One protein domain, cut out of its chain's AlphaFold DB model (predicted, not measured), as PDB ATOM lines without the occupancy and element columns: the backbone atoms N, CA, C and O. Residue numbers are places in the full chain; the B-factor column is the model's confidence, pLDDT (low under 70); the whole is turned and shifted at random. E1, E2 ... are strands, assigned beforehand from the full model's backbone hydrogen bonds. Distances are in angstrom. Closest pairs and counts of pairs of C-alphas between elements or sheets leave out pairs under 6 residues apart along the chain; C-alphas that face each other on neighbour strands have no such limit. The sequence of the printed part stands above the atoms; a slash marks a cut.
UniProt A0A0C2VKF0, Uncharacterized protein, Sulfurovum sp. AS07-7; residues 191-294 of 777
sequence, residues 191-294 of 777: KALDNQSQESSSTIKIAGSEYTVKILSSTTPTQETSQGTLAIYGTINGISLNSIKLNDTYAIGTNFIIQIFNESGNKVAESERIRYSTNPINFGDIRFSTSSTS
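What this domain is: This is residues 191 to 294 of the 777 residues of an uncharacterized protein of Sulfurovum sp. AS07-7 (UniProt A0A0C2VKF0). Two small sheets of strands sit face to face as a sandwich, a strongly twisted sheet E1 E2 E5 E6 over a smaller sheet E4 E3 E7, with their strands crossed at 34 degrees and their best planes 44 degrees apart. At one side edge E1 comes near E4, at the other E6 comes near E7, and the last residues, 287 to 294, run out beyond one end as a tail. The printed part has 104 residues with seven named strands, E1 to E7 in order along the chain, and no named helix; the class is all strand, though 44 of the 104 residues are in named elements. The first sheet is antiparallel in the order E1, E2, E5, E6, and the second is mixed in the order E4, E3, E7. The whole is compact, with a radius of gyration of the C-alphas of 13.7 A, and spans 47 by 22 by 19 A.

How they stand to each other: E1, residues 201 to 206, and E2, residues 209 to 217, form a hairpin at 146 degrees, with N 204 and O 211 2.9 A apart, within hydrogen-bond range. E3, residues 229 to 236, and E4, residues 244 to 247, form a hairpin in the other sheet, with N 232 and O 244 2.8 A apart. E5, residues 255 to 261, is antiparallel to E2, with N 214 and O 259 2.8 A apart. E6, residues 267 to 270, forms a hairpin with E5, with N 260 and O 269 2.9 A apart. E7, residues 281 to 286, is parallel to E3 at 18 degrees, with N 235 and O 284 2.9 A apart. The pairing of E3 is staggered: its residues 229 to 232 pair with E4 and 232 to 236 with E7. Between the sheets, the closest C-alphas of E1 and E4 are those of Ser 202 and Ile 244, 6.5 A apart, and of E6 and E7 those of Glu 270 and Ile 286, 6.9 A apart. E2 and E7 are apart.

Where its parts are: E1 begins at C-alpha 201, (-14.834, -30.082, -45.136), and is 16.2 A long. E2 is the longest strand by residues, 26.4 A from first to last C-alpha; E3 measures 21.9 A, E4 10.3 A, E5 19.9 A and E6 7.9 A. E7, 14.3 A long, ends at C-alpha 286, (-10.216, -19.247, -35.140).

The domain as a whole: The C-alphas of Gln 223 and Ser 294 are the two farthest apart, at 47.7 A. The printed part has no cut. The link from E2 to E3, 11 residues, is long. The mean pLDDT of the printed part is 77.7, and 19 residues are under 70, among them 206 to 208, 237 to 239 and 286 to 294.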
ATOM      1  N   LYS A 191     -10.556 -38.147 -39.028       84.94
ATOM      2  CA  LYS A 191     -11.352 -37.267 -39.901       84.94
ATOM      3  C   LYS A 191     -12.831 -37.356 -39.529       84.94
ATOM      4  O   LYS A 191     -13.357 -38.466 -39.421       84.94
ATOM      5  N   ALA A 192     -13.490 -36.216 -39.350       88.69
ATOM      6  CA  ALA A 192     -14.921 -36.200 -39.101       88.69
ATOM      7  C   ALA A 192     -15.690 -36.513 -40.393       88.69
ATOM      8  O   ALA A 192     -15.312 -36.054 -41.474       88.69
ATOM      9  N   LEU A 193     -16.754 -37.304 -40.275       92.50
ATOM     10  CA  LEU A 193     -17.518 -37.826 -41.400       92.50
ATOM     11  C   LEU A 193     -18.902 -37.183 -41.489       92.50
ATOM     12  O   LEU A 193     -19.538 -36.884 -40.472       92.50
ATOM     13  N   ASP A 194     -19.375 -36.995 -42.715       89.88
ATOM     14  CA  ASP A 194     -20.744 -36.588 -43.016       89.88
ATOM     15  C   ASP A 194     -21.723 -37.784 -43.055       89.88
ATOM     16  O   ASP A 194     -21.380 -38.931 -42.748       89.88
ATOM     17  N   ASN A 195     -22.972 -37.515 -43.439       88.56
ATOM     18  CA  ASN A 195     -24.046 -38.513 -43.528       88.56
ATOM     19  C   ASN A 195     -23.811 -39.620 -44.575       88.56
ATOM     20  O   ASN A 195     -24.598 -40.566 -44.632       88.56
ATOM     21  N   GLN A 196     -22.775 -39.498 -45.408       88.12
ATOM     22  CA  GLN A 196     -22.421 -40.413 -46.496       88.12
ATOM     23  C   GLN A 196     -21.041 -41.057 -46.265       88.12
ATOM     24  O   GLN A 196     -20.447 -41.610 -47.194       88.12
ATOM     25  N   SER A 197     -20.523 -40.992 -45.030       84.81
ATOM     26  CA  SER A 197     -19.187 -41.482 -44.660       84.81
ATOM     27  C   SER A 197     -18.032 -40.813 -45.419       84.81
ATOM     28  O   SER A 197     -16.964 -41.409 -45.569       84.81
ATOM     29  N   GLN A 198     -18.205 -39.574 -45.888       87.31
ATOM     30  CA  GLN A 198     -17.134 -38.796 -46.524       87.31
ATOM     31  C   GLN A 198     -16.504 -37.800 -45.541       87.31
ATOM     32  O   GLN A 198     -17.154 -37.355 -44.598       87.31
ATOM     33  N   GLU A 199     -15.228 -37.448 -45.756       89.38
ATOM     34  CA  GLU A 199     -14.524 -36.430 -44.956       89.38
ATOM     35  C   GLU A 199     -15.244 -35.086 -45.079       89.38
ATOM     36  O   GLU A 199     -15.319 -34.500 -46.162       89.38
ATOM     37  N   SER A 200     -15.745 -34.586 -43.953       85.25
ATOM     38  CA  SER A 200     -16.455 -33.320 -43.937       85.25
ATOM     39  C   SER A 200     -15.468 -32.156 -43.966       85.25
ATOM     40  O   SER A 200     -14.538 -32.063 -43.156       85.25
ATOM     41  N   SER A 201     -15.661 -31.267 -44.934       88.62
ATOM     42  CA  SER A 201     -14.834 -30.082 -45.136       88.62
ATOM     43  C   SER A 201     -15.671 -28.922 -45.666       88.62
ATOM     44  O   SER A 201     -16.797 -29.100 -46.132       88.62
ATOM     45  N   SER A 202     -15.124 -27.717 -45.567       88.25
ATOM     46  CA  SER A 202     -15.714 -26.502 -46.126       88.25
ATOM     47  C   SER A 202     -14.612 -25.579 -46.623       88.25
ATOM     48  O   SER A 202     -13.440 -25.770 -46.305       88.25
ATOM     49  N   THR A 203     -14.976 -24.577 -47.407       88.62
ATOM     50  CA  THR A 203     -14.046 -23.568 -47.915       88.62
ATOM     51  C   THR A 203     -14.507 -22.185 -47.502       88.62
ATOM     52  O   THR A 203     -15.702 -21.884 -47.545       88.62
ATOM     53  N   ILE A 204     -13.560 -21.324 -47.146       80.81
ATOM     54  CA  ILE A 204     -13.826 -19.934 -46.785       80.81
ATOM     55  C   ILE A 204     -12.818 -19.011 -47.462       80.81
ATOM     56  O   ILE A 204     -11.637 -19.336 -47.557       80.81
ATOM     57  N   LYS A 205     -13.282 -17.852 -47.940       80.19
ATOM     58  CA  LYS A 205     -12.410 -16.824 -48.515       80.19
ATOM     59  C   LYS A 205     -12.107 -15.761 -47.476       80.19
ATOM     60  O   LYS A 205     -13.026 -15.131 -46.959       80.19
ATOM     61  N   ILE A 206     -10.824 -15.550 -47.204       69.06
ATOM     62  CA  ILE A 206     -10.336 -14.568 -46.234       69.06
ATOM     63  C   ILE A 206      -9.330 -13.684 -46.961       69.06
ATOM     64  O   ILE A 206      -8.375 -14.185 -47.552       69.06
ATOM     65  N   ALA A 207      -9.575 -12.370 -46.967       64.69
ATOM     66  CA  ALA A 207      -8.735 -11.388 -47.664       64.69
ATOM     67  C   ALA A 207      -8.437 -11.753 -49.141       64.69
ATOM     68  O   ALA A 207      -7.353 -11.502 -49.656       64.69
ATOM     69  N   GLY A 208      -9.404 -12.374 -49.828       66.12
ATOM     70  CA  GLY A 208      -9.289 -12.768 -51.237       66.12
ATOM     71  C   GLY A 208      -8.607 -14.116 -51.504       66.12
ATOM     72  O   GLY A 208      -8.688 -14.580 -52.637       66.12
ATOM     73  N   SER A 209      -8.013 -14.761 -50.494       72.06
ATOM     74  CA  SER A 209      -7.417 -16.107 -50.603       72.06
ATOM     75  C   SER A 209      -8.377 -17.180 -50.079       72.06
ATOM     76  O   SER A 209      -9.130 -16.933 -49.131       72.06
ATOM     77  N   GLU A 210      -8.371 -18.365 -50.689       83.12
ATOM     78  CA  GLU A 210      -9.234 -19.485 -50.307       83.12
ATOM     79  C   GLU A 210      -8.564 -20.398 -49.267       83.12
ATOM     80  O   GLU A 210      -7.398 -20.773 -49.374       83.12
ATOM     81  N   TYR A 211      -9.315 -20.768 -48.235       84.69
ATOM     82  CA  TYR A 211      -8.860 -21.651 -47.168       84.69
ATOM     83  C   TYR A 211      -9.778 -22.859 -47.063       84.69
ATOM     84  O   TYR A 211     -11.002 -22.725 -47.101       84.69
ATOM     85  N   THR A 212      -9.184 -24.038 -46.889       92.00
ATOM     86  CA  THR A 212      -9.917 -25.283 -46.642       92.00
ATOM     87  C   THR A 212     -10.017 -25.530 -45.145       92.00
ATOM     88  O   THR A 212      -9.010 -25.563 -44.440       92.00
ATOM     89  N   VAL A 213     -11.231 -25.746 -44.666       90.06
ATOM     90  CA  VAL A 213     -11.548 -26.090 -43.285       90.06
ATOM     91  C   VAL A 213     -11.831 -27.582 -43.215       90.06
ATOM     92  O   VAL A 213     -12.699 -28.084 -43.926       90.06
ATOM     93  N   LYS A 214     -11.105 -28.292 -42.355       90.69
ATOM     94  CA  LYS A 214     -11.288 -29.722 -42.092       90.69
ATOM     95  C   LYS A 214     -11.618 -29.934 -40.631       90.69
ATOM     96  O   LYS A 214     -11.126 -29.204 -39.775       90.69
ATOM     97  N   ILE A 215     -12.423 -30.948 -40.347       90.56
ATOM     98  CA  ILE A 215     -12.806 -31.281 -38.978       90.56
ATOM     99  C   ILE A 215     -12.207 -32.631 -38.618       90.56
ATOM    100  O   ILE A 215     -12.309 -33.596 -39.379       90.56
ATOM    101  N   LEU A 216     -11.615 -32.698 -37.434       87.06
ATOM    102  CA  LEU A 216     -11.234 -33.944 -36.800       87.06
ATOM    103  C   LEU A 216     -12.139 -34.247 -35.605       87.06
ATOM    104  O   LEU A 216     -12.668 -33.337 -34.973       87.06
ATOM    105  N   SER A 217     -12.308 -35.526 -35.290       82.31
ATOM    106  CA  SER A 217     -13.115 -36.042 -34.193       82.31
ATOM    107  C   SER A 217     -12.343 -37.078 -33.379       82.31
ATOM    108  O   SER A 217     -11.612 -37.902 -33.924       82.31
ATOM    109  N   SER A 218     -12.548 -37.099 -32.063       72.38
ATOM    110  CA  SER A 218     -11.928 -38.094 -31.175       72.38
ATOM    111  C   SER A 218     -12.508 -39.508 -31.332       72.38
ATOM    112  O   SER A 218     -11.950 -40.475 -30.818       72.38
ATOM    113  N   THR A 219     -13.651 -39.641 -32.010       77.94
ATOM    114  CA  THR A 219     -14.363 -40.904 -32.274       77.94
ATOM    115  C   THR A 219     -14.795 -40.977 -33.747       77.94
ATOM    116  O   THR A 219     -14.515 -40.066 -34.524       77.94
ATOM    117  N   THR A 220     -15.437 -42.071 -34.158       84.00
ATOM    118  CA  THR A 220     -16.174 -42.184 -35.434       84.00
ATOM    119  C   THR A 220     -17.681 -42.173 -35.156       84.00
ATOM    120  O   THR A 220     -18.068 -42.505 -34.030       84.00
ATOM    121  N   PRO A 221     -18.535 -41.835 -36.140       85.06
ATOM    122  CA  PRO A 221     -19.980 -41.988 -35.992       85.06
ATOM    123  C   PRO A 221     -20.338 -43.437 -35.643       85.06
ATOM    124  O   PRO A 221     -19.635 -44.368 -36.047       85.06
ATOM    125  N   THR A 222     -21.420 -43.642 -34.890       84.94
ATOM    126  CA  THR A 222     -21.867 -44.999 -34.521       84.94
ATOM    127  C   THR A 222     -22.553 -45.734 -35.674       84.94
ATOM    128  O   THR A 222     -22.641 -46.961 -35.640       84.94
ATOM    129  N   GLN A 223     -22.991 -45.012 -36.710       83.75
ATOM    130  CA  GLN A 223     -23.483 -45.568 -37.970       83.75
ATOM    131  C   GLN A 223     -22.819 -44.865 -39.157       83.75
ATOM    132  O   GLN A 223     -22.682 -43.642 -39.167       83.75
ATOM    133  N   GLU A 224     -22.449 -45.629 -40.186       79.00
ATOM    134  CA  GLU A 224     -21.779 -45.096 -41.384       79.00
ATOM    135  C   GLU A 224     -22.654 -44.101 -42.171       79.00
ATOM    136  O   GLU A 224     -22.141 -43.172 -42.794       79.00
ATOM    137  N   THR A 225     -23.980 -44.223 -42.107       82.00
ATOM    138  CA  THR A 225     -24.913 -43.313 -42.790       82.00
ATOM    139  C   THR A 225     -26.028 -42.859 -41.859       82.00
ATOM    140  O   THR A 225     -26.522 -43.671 -41.078       82.00
ATOM    141  N   SER A 226     -26.470 -41.604 -41.979       83.56
ATOM    142  CA  SER A 226     -27.589 -41.064 -41.194       83.56
ATOM    143  C   SER A 226     -28.500 -40.134 -42.003       83.56
ATOM    144  O   SER A 226     -28.082 -39.532 -42.990       83.56
ATOM    145  N   GLN A 227     -29.762 -40.024 -41.575       80.00
ATOM    146  CA  GLN A 227     -30.757 -39.089 -42.119       80.00
ATOM    147  C   GLN A 227     -30.792 -37.748 -41.364       80.00
ATOM    148  O   GLN A 227     -31.307 -36.769 -41.903       80.00
ATOM    149  N   GLY A 228     -30.256 -37.678 -40.139       78.00
ATOM    150  CA  GLY A 228     -30.153 -36.437 -39.365       78.00
ATOM    151  C   GLY A 228     -28.770 -35.791 -39.486       78.00
ATOM    152  O   GLY A 228     -27.844 -36.387 -40.028       78.00
ATOM    153  N   THR A 229     -28.628 -34.533 -39.064       86.00
ATOM    154  CA  THR A 229     -27.391 -33.756 -39.260       86.00
ATOM    155  C   THR A 229     -26.949 -33.068 -37.977       86.00
ATOM    156  O   THR A 229     -27.723 -32.348 -37.341       86.00
ATOM    157  N   LEU A 230     -25.669 -33.228 -37.655       87.06
ATOM    158  CA  LEU A 230     -24.957 -32.427 -36.669       87.06
ATOM    159  C   LEU A 230     -24.270 -31.264 -37.386       87.06
ATOM    160  O   LEU A 230     -23.456 -31.484 -38.278       87.06
ATOM    161  N   ALA A 231     -24.611 -30.025 -37.039       87.88
ATOM    162  CA  ALA A 231     -24.017 -28.854 -37.679       87.88
ATOM    163  C   ALA A 231     -22.885 -28.271 -36.824       87.88
ATOM    164  O   ALA A 231     -23.078 -28.029 -35.635       87.88
ATOM    165  N   ILE A 232     -21.730 -28.012 -37.438       85.31
ATOM    166  CA  ILE A 232     -20.601 -27.291 -36.839       85.31
ATOM    167  C   ILE A 232     -20.505 -25.900 -37.466       85.31
ATOM    168  O   ILE A 232     -20.501 -25.770 -38.690       85.31
ATOM    169  N   TYR A 233     -20.424 -24.858 -36.643       86.38
ATOM    170  CA  TYR A 233     -20.343 -23.469 -37.096       86.38
ATOM    171  C   TYR A 233     -19.463 -22.621 -36.172       86.38
ATOM    172  O   TYR A 233     -19.146 -23.022 -35.056       86.38
ATOM    173  N   GLY A 234     -19.055 -21.455 -36.663       79.31
ATOM    174  CA  GLY A 234     -18.161 -20.526 -35.977       79.31
ATOM    175  C   GLY A 234     -17.653 -19.472 -36.957       79.31
ATOM    176  O   GLY A 234     -18.146 -19.375 -38.089       79.31
ATOM    177  N   THR A 235     -16.669 -18.683 -36.545       71.50
ATOM    178  CA  THR A 235     -16.014 -17.685 -37.398       71.50
ATOM    179  C   THR A 235     -14.538 -18.016 -37.591       71.50
ATOM    180  O   THR A 235     -13.912 -18.690 -36.775       71.50
ATOM    181  N   ILE A 236     -13.968 -17.577 -38.709       71.12
ATOM    182  CA  ILE A 236     -12.539 -17.702 -38.987       71.12
ATOM    183  C   ILE A 236     -12.035 -16.337 -39.434       71.12
ATOM    184  O   ILE A 236     -12.535 -15.790 -40.419       71.12
ATOM    185  N   ASN A 237     -11.058 -15.777 -38.715       65.62
ATOM    186  CA  ASN A 237     -10.644 -14.377 -38.866       65.62
ATOM    187  C   ASN A 237     -11.859 -13.419 -38.876       65.62
ATOM    188  O   ASN A 237     -11.902 -12.465 -39.651       65.62
ATOM    189  N   GLY A 238     -12.871 -13.700 -38.042       55.41
ATOM    190  CA  GLY A 238     -14.106 -12.911 -37.958       55.41
ATOM    191  C   GLY A 238     -15.114 -13.110 -39.100       55.41
ATOM    192  O   GLY A 238     -16.174 -12.491 -39.074       55.41
ATOM    193  N   ILE A 239     -14.840 -13.973 -40.086       64.75
ATOM    194  CA  ILE A 239     -15.782 -14.295 -41.169       64.75
ATOM    195  C   ILE A 239     -16.579 -15.543 -40.790       64.75
ATOM    196  O   ILE A 239     -15.995 -16.581 -40.474       64.75
ATOM    197  N   SER A 240     -17.911 -15.460 -40.824       77.88
ATOM    198  CA  SER A 240     -18.786 -16.601 -40.535       77.88
ATOM    199  C   SER A 240     -18.567 -17.742 -41.522       77.88
ATOM    200  O   SER A 240     -18.656 -17.565 -42.738       77.88
ATOM    201  N   LEU A 241     -18.310 -18.932 -40.982       81.75
ATOM    202  CA  LEU A 241     -18.202 -20.153 -41.761       81.75
ATOM    203  C   LEU A 241     -19.599 -20.708 -42.057       81.75
ATOM    204  O   LEU A 241     -20.428 -20.842 -41.154       81.75
ATOM    205  N   ASN A 242     -19.845 -21.092 -43.311       78.56
ATOM    206  CA  ASN A 242     -21.032 -21.869 -43.660       78.56
ATOM    207  C   ASN A 242     -21.043 -23.172 -42.855       78.56
ATOM    208  O   ASN A 242     -20.037 -23.884 -42.837       78.56
ATOM    209  N   SER A 243     -22.169 -23.479 -42.207       78.25
ATOM    210  CA  SER A 243     -22.248 -24.613 -41.288       78.25
ATOM    211  C   SER A 243     -21.827 -25.921 -41.960       78.25
ATOM    212  O   SER A 243     -22.348 -26.315 -43.007       78.25
ATOM    213  N   ILE A 244     -20.856 -26.593 -41.347       86.75
ATOM    214  CA  ILE A 244     -20.342 -27.874 -41.812       86.75
ATOM    215  C   ILE A 244     -21.250 -28.971 -41.272       86.75
ATOM    216  O   ILE A 244     -21.525 -29.035 -40.074       86.75
ATOM    217  N   LYS A 245     -21.732 -29.832 -42.166       90.50
ATOM    218  CA  LYS A 245     -22.660 -30.910 -41.829       90.50
ATOM    219  C   LYS A 245     -21.885 -32.190 -41.531       90.50
ATOM    220  O   LYS A 245     -21.106 -32.659 -42.361       90.50
ATOM    221  N   LEU A 246     -22.124 -32.747 -40.353       91.06
ATOM    222  CA  LEU A 246     -21.589 -34.014 -39.875       91.06
ATOM    223  C   LEU A 246     -22.711 -35.033 -39.669       91.06
ATOM    224  O   LEU A 246     -23.878 -34.668 -39.501       91.06
ATOM    225  N   ASN A 247     -22.316 -36.303 -39.622       92.06
ATOM    226  CA  ASN A 247     -23.163 -37.404 -39.185       92.06
ATOM    227  C   ASN A 247     -23.675 -37.155 -37.760       92.06
ATOM    228  O   ASN A 247     -22.889 -36.935 -36.849       92.06
ATOM    229  N   ASP A 248     -24.983 -37.174 -37.528       87.69
ATOM    230  CA  ASP A 248     -25.539 -36.909 -36.192       87.69
ATOM    231  C   ASP A 248     -25.366 -38.061 -35.189       87.69
ATOM    232  O   ASP A 248     -25.617 -37.880 -33.999       87.69
ATOM    233  N   THR A 249     -24.880 -39.221 -35.638       89.44
ATOM    234  CA  THR A 249     -24.680 -40.412 -34.796       89.44
ATOM    235  C   THR A 249     -23.351 -40.421 -34.031       89.44
ATOM    236  O   THR A 249     -22.980 -41.442 -33.438       89.44
ATOM    237  N   TYR A 250     -22.615 -39.302 -34.014       87.06
ATOM    238  CA  TYR A 250     -21.526 -39.097 -33.055       87.06
ATOM    239  C   TYR A 250     -22.064 -39.142 -31.620       87.06
ATOM    240  O   TYR A 250     -23.102 -38.565 -31.307       87.06
ATOM    241  N   ALA A 251     -21.348 -39.810 -30.716       82.06
ATOM    242  CA  ALA A 251     -21.755 -39.882 -29.316       82.06
ATOM    243  C   ALA A 251     -21.550 -38.533 -28.603       82.06
ATOM    244  O   ALA A 251     -20.515 -37.881 -28.792       82.06
ATOM    245  N   ILE A 252     -22.492 -38.155 -27.730       72.81
ATOM    246  CA  ILE A 252     -22.329 -37.024 -26.802       72.81
ATOM    247  C   ILE A 252     -21.044 -37.234 -25.988       72.81
ATOM    248  O   ILE A 252     -20.791 -38.314 -25.456       72.81
ATOM    249  N   GLY A 253     -20.216 -36.196 -25.911       60.47
ATOM    250  CA  GLY A 253     -18.885 -36.218 -25.313       60.47
ATOM    251  C   GLY A 253     -17.736 -36.410 -26.308       60.47
ATOM    252  O   GLY A 253     -16.587 -36.285 -25.892       60.47
ATOM    253  N   THR A 254     -18.014 -36.665 -27.594       78.75
ATOM    254  CA  THR A 254     -16.993 -36.651 -28.661       78.75
ATOM    255  C   THR A 254     -16.354 -35.268 -28.763       78.75
ATOM    256  O   THR A 254     -17.063 -34.269 -28.782       78.75
ATOM    257  N   ASN A 255     -15.028 -35.193 -28.854       77.69
ATOM    258  CA  ASN A 255     -14.318 -33.935 -29.061       77.69
ATOM    259  C   ASN A 255     -14.075 -33.698 -30.550       77.69
ATOM    260  O   ASN A 255     -13.631 -34.610 -31.247       77.69
ATOM    261  N   PHE A 256     -14.307 -32.473 -31.008       84.56
ATOM    262  CA  PHE A 256     -14.022 -32.017 -32.362       84.56
ATOM    263  C   PHE A 256     -12.896 -30.984 -32.377       84.56
ATOM    264  O   PHE A 256     -12.743 -30.210 -31.433       84.56
ATOM    265  N   ILE A 257     -12.115 -30.977 -33.454       83.19
ATOM    266  CA  ILE A 257     -11.073 -29.984 -33.728       83.19
ATOM    267  C   ILE A 257     -11.254 -29.482 -35.152       83.19
ATOM    268  O   ILE A 257     -11.432 -30.275 -36.075       83.19
ATOM    269  N   ILE A 258     -11.182 -28.173 -35.338       87.06
ATOM    270  CA  ILE A 258     -11.295 -27.534 -36.642       87.06
ATOM    271  C   ILE A 258      -9.892 -27.121 -37.067       87.06
ATOM    272  O   ILE A 258      -9.212 -26.399 -36.347       87.06
ATOM    273  N   GLN A 259      -9.456 -27.571 -38.238       84.94
ATOM    274  CA  GLN A 259      -8.153 -27.256 -38.812       84.94
ATOM    275  C   GLN A 259      -8.315 -26.471 -40.104       84.94
ATOM    276  O   GLN A 259      -9.179 -26.773 -40.928       84.94
ATOM    277  N   ILE A 260      -7.450 -25.480 -40.293       82.31
ATOM    278  CA  ILE A 260      -7.512 -24.567 -41.432       82.31
ATOM    279  C   ILE A 260      -6.258 -24.730 -42.265       82.31
ATOM    280  O   ILE A 260      -5.149 -24.689 -41.734       82.31
ATOM    281  N   PHE A 261      -6.439 -24.889 -43.567       82.81
ATOM    282  CA  PHE A 261      -5.378 -25.089 -44.541       82.81
ATOM    283  C   PHE A 261      -5.418 -23.982 -45.589       82.81
ATOM    284  O   PHE A 261      -6.495 -23.596 -46.042       82.81
ATOM    285  N   ASN A 262      -4.252 -23.466 -45.972       80.50
ATOM    286  CA  ASN A 262      -4.139 -22.514 -47.079       80.50
ATOM    287  C   ASN A 262      -4.223 -23.212 -48.450       80.50
ATOM    288  O   ASN A 262      -4.222 -24.440 -48.527       80.50
ATOM    289  N   GLU A 263      -4.238 -22.433 -49.535       78.06
ATOM    290  CA  GLU A 263      -4.288 -22.941 -50.920       78.06
ATOM    291  C   GLU A 263      -3.131 -23.894 -51.269       78.06
ATOM    292  O   GLU A 263      -3.270 -24.773 -52.113       78.06
ATOM    293  N   SER A 264      -1.985 -23.758 -50.593       75.06
ATOM    294  CA  SER A 264      -0.834 -24.658 -50.755       75.06
ATOM    295  C   SER A 264      -0.963 -25.969 -49.964       75.06
ATOM    296  O   SER A 264      -0.035 -26.774 -49.972       75.06
ATOM    297  N   GLY A 265      -2.076 -26.184 -49.257       70.69
ATOM    298  CA  GLY A 265      -2.339 -27.385 -48.464       70.69
ATOM    299  C   GLY A 265      -1.643 -27.422 -47.100       70.69
ATOM    300  O   GLY A 265      -1.649 -28.463 -46.446       70.69
ATOM    301  N   ASN A 266      -1.058 -26.312 -46.642       72.12
ATOM    302  CA  ASN A 266      -0.394 -26.230 -45.339       72.12
ATOM    303  C   ASN A 266      -1.392 -25.837 -44.245       72.12
ATOM    304  O   ASN A 266      -2.155 -24.887 -44.434       72.12
ATOM    305  N   LYS A 267      -1.357 -26.520 -43.088       79.81
ATOM    306  CA  LYS A 267      -2.162 -26.144 -41.912       79.81
ATOM    307  C   LYS A 267      -1.669 -24.801 -41.368       79.81
ATOM    308  O   LYS A 267      -0.498 -24.675 -41.022       79.81
ATOM    309  N   VAL A 268      -2.559 -23.818 -41.285       72.44
ATOM    310  CA  VAL A 268      -2.280 -22.450 -40.816       72.44
ATOM    311  C   VAL A 268      -2.915 -22.140 -39.463       72.44
ATOM    312  O   VAL A 268      -2.459 -21.221 -38.790       72.44
ATOM    313  N   ALA A 269      -3.936 -22.898 -39.050       69.31
ATOM    314  CA  ALA A 269      -4.602 -22.721 -37.761       69.31
ATOM    315  C   ALA A 269      -5.360 -23.974 -37.309       69.31
ATOM    316  O   ALA A 269      -5.613 -24.887 -38.101       69.31
ATOM    317  N   GLU A 270      -5.742 -23.980 -36.037       79.56
ATOM    318  CA  GLU A 270      -6.438 -25.067 -35.355       79.56
ATOM    319  C   GLU A 270      -7.264 -24.507 -34.185       79.56
ATOM    320  O   GLU A 270      -6.821 -23.568 -33.527       79.56
ATOM    321  N   SER A 271      -8.457 -25.051 -33.940       73.19
ATOM    322  CA  SER A 271      -9.263 -24.722 -32.758       73.19
ATOM    323  C   SER A 271      -8.784 -25.468 -31.512       73.19
ATOM    324  O   SER A 271      -8.139 -26.514 -31.603       73.19
ATOM    325  N   GLU A 272      -9.213 -25.011 -30.335       69.69
ATOM    326  CA  GLU A 272      -9.236 -25.881 -29.156       69.69
ATOM    327  C   GLU A 272     -10.188 -27.075 -29.368       69.69
ATOM    328  O   GLU A 272     -11.009 -27.098 -30.294       69.69
ATOM    329  N   ARG A 273     -10.072 -28.094 -28.508       74.25
ATOM    330  CA  ARG A 273     -10.959 -29.264 -28.537       74.25
ATOM    331  C   ARG A 273     -12.349 -28.874 -28.053       74.25
ATOM    332  O   ARG A 273     -12.534 -28.560 -26.881       74.25
ATOM    333  N   ILE A 274     -13.339 -28.990 -28.931       73.69
ATOM    334  CA  ILE A 274     -14.732 -28.692 -28.603       73.69
ATOM    335  C   ILE A 274     -15.464 -29.982 -28.280       73.69
ATOM    336  O   ILE A 274     -15.607 -30.864 -29.127       73.69
ATOM    337  N   ARG A 275     -15.953 -30.089 -27.048       75.75
ATOM    338  CA  ARG A 275     -16.735 -31.243 -26.614       75.75
ATOM    339  C   ARG A 275     -18.163 -31.144 -27.144       75.75
ATOM    340  O   ARG A 275     -18.871 -30.182 -26.864       75.75
ATOM    341  N   TYR A 276     -18.612 -32.169 -27.857       83.50
ATOM    342  CA  TYR A 276     -19.987 -32.281 -28.322       83.50
ATOM    343  C   TYR A 276     -20.932 -32.533 -27.152       83.50
ATOM    344  O   TYR A 276     -20.927 -33.607 -26.552       83.50
ATOM    345  N   SER A 277     -21.752 -31.541 -26.835       66.12
ATOM    346  CA  SER A 277     -22.800 -31.624 -25.813       66.12
ATOM    347  C   SER A 277     -24.176 -31.243 -26.358       66.12
ATOM    348  O   SER A 277     -25.184 -31.749 -25.871       66.12
ATOM    349  N   THR A 278     -24.222 -30.388 -27.382       73.38
ATOM    350  CA  THR A 278     -25.441 -29.857 -28.003       73.38
ATOM    351  C   THR A 278     -25.272 -29.737 -29.525       73.38
ATOM    352  O   THR A 278     -24.153 -29.664 -30.033       73.38
ATOM    353  N   ASN A 279     -26.384 -29.751 -30.270       81.56
ATOM    354  CA  ASN A 279     -26.432 -29.529 -31.722       81.56
ATOM    355  C   ASN A 279     -27.237 -28.242 -31.986       81.56
ATOM    356  O   ASN A 279     -28.383 -28.179 -31.532       81.56
ATOM    357  N   PRO A 280     -26.698 -27.230 -32.694       81.19
ATOM    358  CA  PRO A 280     -25.407 -27.194 -33.395       81.19
ATOM    359  C   PRO A 280     -24.187 -26.947 -32.487       81.19
ATOM    360  O   PRO A 280     -24.299 -26.309 -31.444       81.19
ATOM    361  N   ILE A 281     -23.012 -27.417 -32.917       80.94
ATOM    362  CA  ILE A 281     -21.722 -27.219 -32.238       80.94
ATOM    363  C   ILE A 281     -21.110 -25.895 -32.695       80.94
ATOM    364  O   ILE A 281     -20.815 -25.721 -33.879       80.94
ATOM    365  N   ASN A 282     -20.876 -24.987 -31.749       82.06
ATOM    366  CA  ASN A 282     -20.155 -23.743 -31.999       82.06
ATOM    367  C   ASN A 282     -18.676 -23.905 -31.625       82.06
ATOM    368  O   ASN A 282     -18.377 -24.241 -30.480       82.06
ATOM    369  N   PHE A 283     -17.761 -23.660 -32.566       75.31
ATOM    370  CA  PHE A 283     -16.317 -23.710 -32.304       75.31
ATOM    371  C   PHE A 283     -15.691 -22.360 -31.927       75.31
ATOM    372  O   PHE A 283     -14.484 -22.291 -31.707       75.31
ATOM    373  N   GLY A 284     -16.489 -21.294 -31.846       76.44
ATOM    374  CA  GLY A 284     -16.002 -19.945 -31.574       76.44
ATOM    375  C   GLY A 284     -15.326 -19.317 -32.793       76.44
ATOM    376  O   GLY A 284     -15.800 -19.474 -33.919       76.44
ATOM    377  N   ASP A 285     -14.236 -18.583 -32.563       73.81
ATOM    378  CA  ASP A 285     -13.473 -17.882 -33.600       73.81
ATOM    379  C   ASP A 285     -12.040 -18.420 -33.691       73.81
ATOM    380  O   ASP A 285     -11.326 -18.460 -32.689       73.81
ATOM    381  N   ILE A 286     -11.596 -18.801 -34.890       65.62
ATOM    382  CA  ILE A 286     -10.216 -19.247 -35.140       65.62
ATOM    383  C   ILE A 286      -9.475 -18.141 -35.885       65.62
ATOM    384  O   ILE A 286      -9.858 -17.784 -37.003       65.62
ATOM    385  N   ARG A 287      -8.392 -17.614 -35.297       61.62
ATOM    386  CA  ARG A 287      -7.599 -16.530 -35.897       61.62
ATOM    387  C   ARG A 287      -6.175 -16.943 -36.240       61.62
ATOM    388  O   ARG A 287      -5.500 -17.572 -35.431       61.62
ATOM    389  N   PHE A 288      -5.702 -16.554 -37.422       64.69
ATOM    390  CA  PHE A 288      -4.333 -16.802 -37.885       64.69
ATOM    391  C   PHE A 288      -3.866 -15.746 -38.893       64.69
ATOM    392  O   PHE A 288      -4.669 -15.131 -39.598       64.69
ATOM    393  N   SER A 289      -2.546 -15.553 -38.972       54.41
ATOM    394  CA  SER A 289      -1.924 -14.596 -39.892       54.41
ATOM    395  C   SER A 289      -2.037 -15.082 -41.340       54.41
ATOM    396  O   SER A 289      -1.493 -16.126 -41.709       54.41
ATOM    397  N   THR A 290      -2.757 -14.333 -42.174       48.88
ATOM    398  CA  THR A 290      -2.781 -14.539 -43.624       48.88
ATOM    399  C   THR A 290      -1.500 -13.940 -44.192       48.88
ATOM    400  O   THR A 290      -1.251 -12.748 -44.022       48.88
ATOM    401  N   SER A 291      -0.651 -14.751 -44.819       45.62
ATOM    402  CA  SER A 291       0.667 -14.339 -45.311       45.62
ATOM    403  C   SER A 291       0.564 -13.358 -46.484       45.62
ATOM    404  O   SER A 291       0.732 -13.716 -47.641       45.62
ATOM    405  N   SER A 292       0.352 -12.087 -46.160       33.66
ATOM    406  CA  SER A 292       0.772 -10.938 -46.951       33.66
ATOM    407  C   SER A 292       0.792  -9.701 -46.050       33.66
ATOM    408  O   SER A 292      -0.251  -9.254 -45.587       33.66
ATOM    409  N   THR A 293       1.995  -9.144 -45.879       29.42
ATOM    410  CA  THR A 293       2.378  -7.876 -45.219       29.42
ATOM    411  C   THR A 293       2.621  -7.879 -43.694       29.42
ATOM    412  O   THR A 293       1.738  -8.122 -42.890       29.42
ATOM    413  N   SER A 294       3.892  -7.601 -43.355       28.41
ATOM    414  CA  SER A 294       4.493  -7.191 -42.070       28.41
ATOM    415  C   SER A 294       3.984  -7.838 -40.771       28.41
ATOM    416  O   SER A 294       2.974  -7.423 -40.209       28.41
TER     417      SER A 294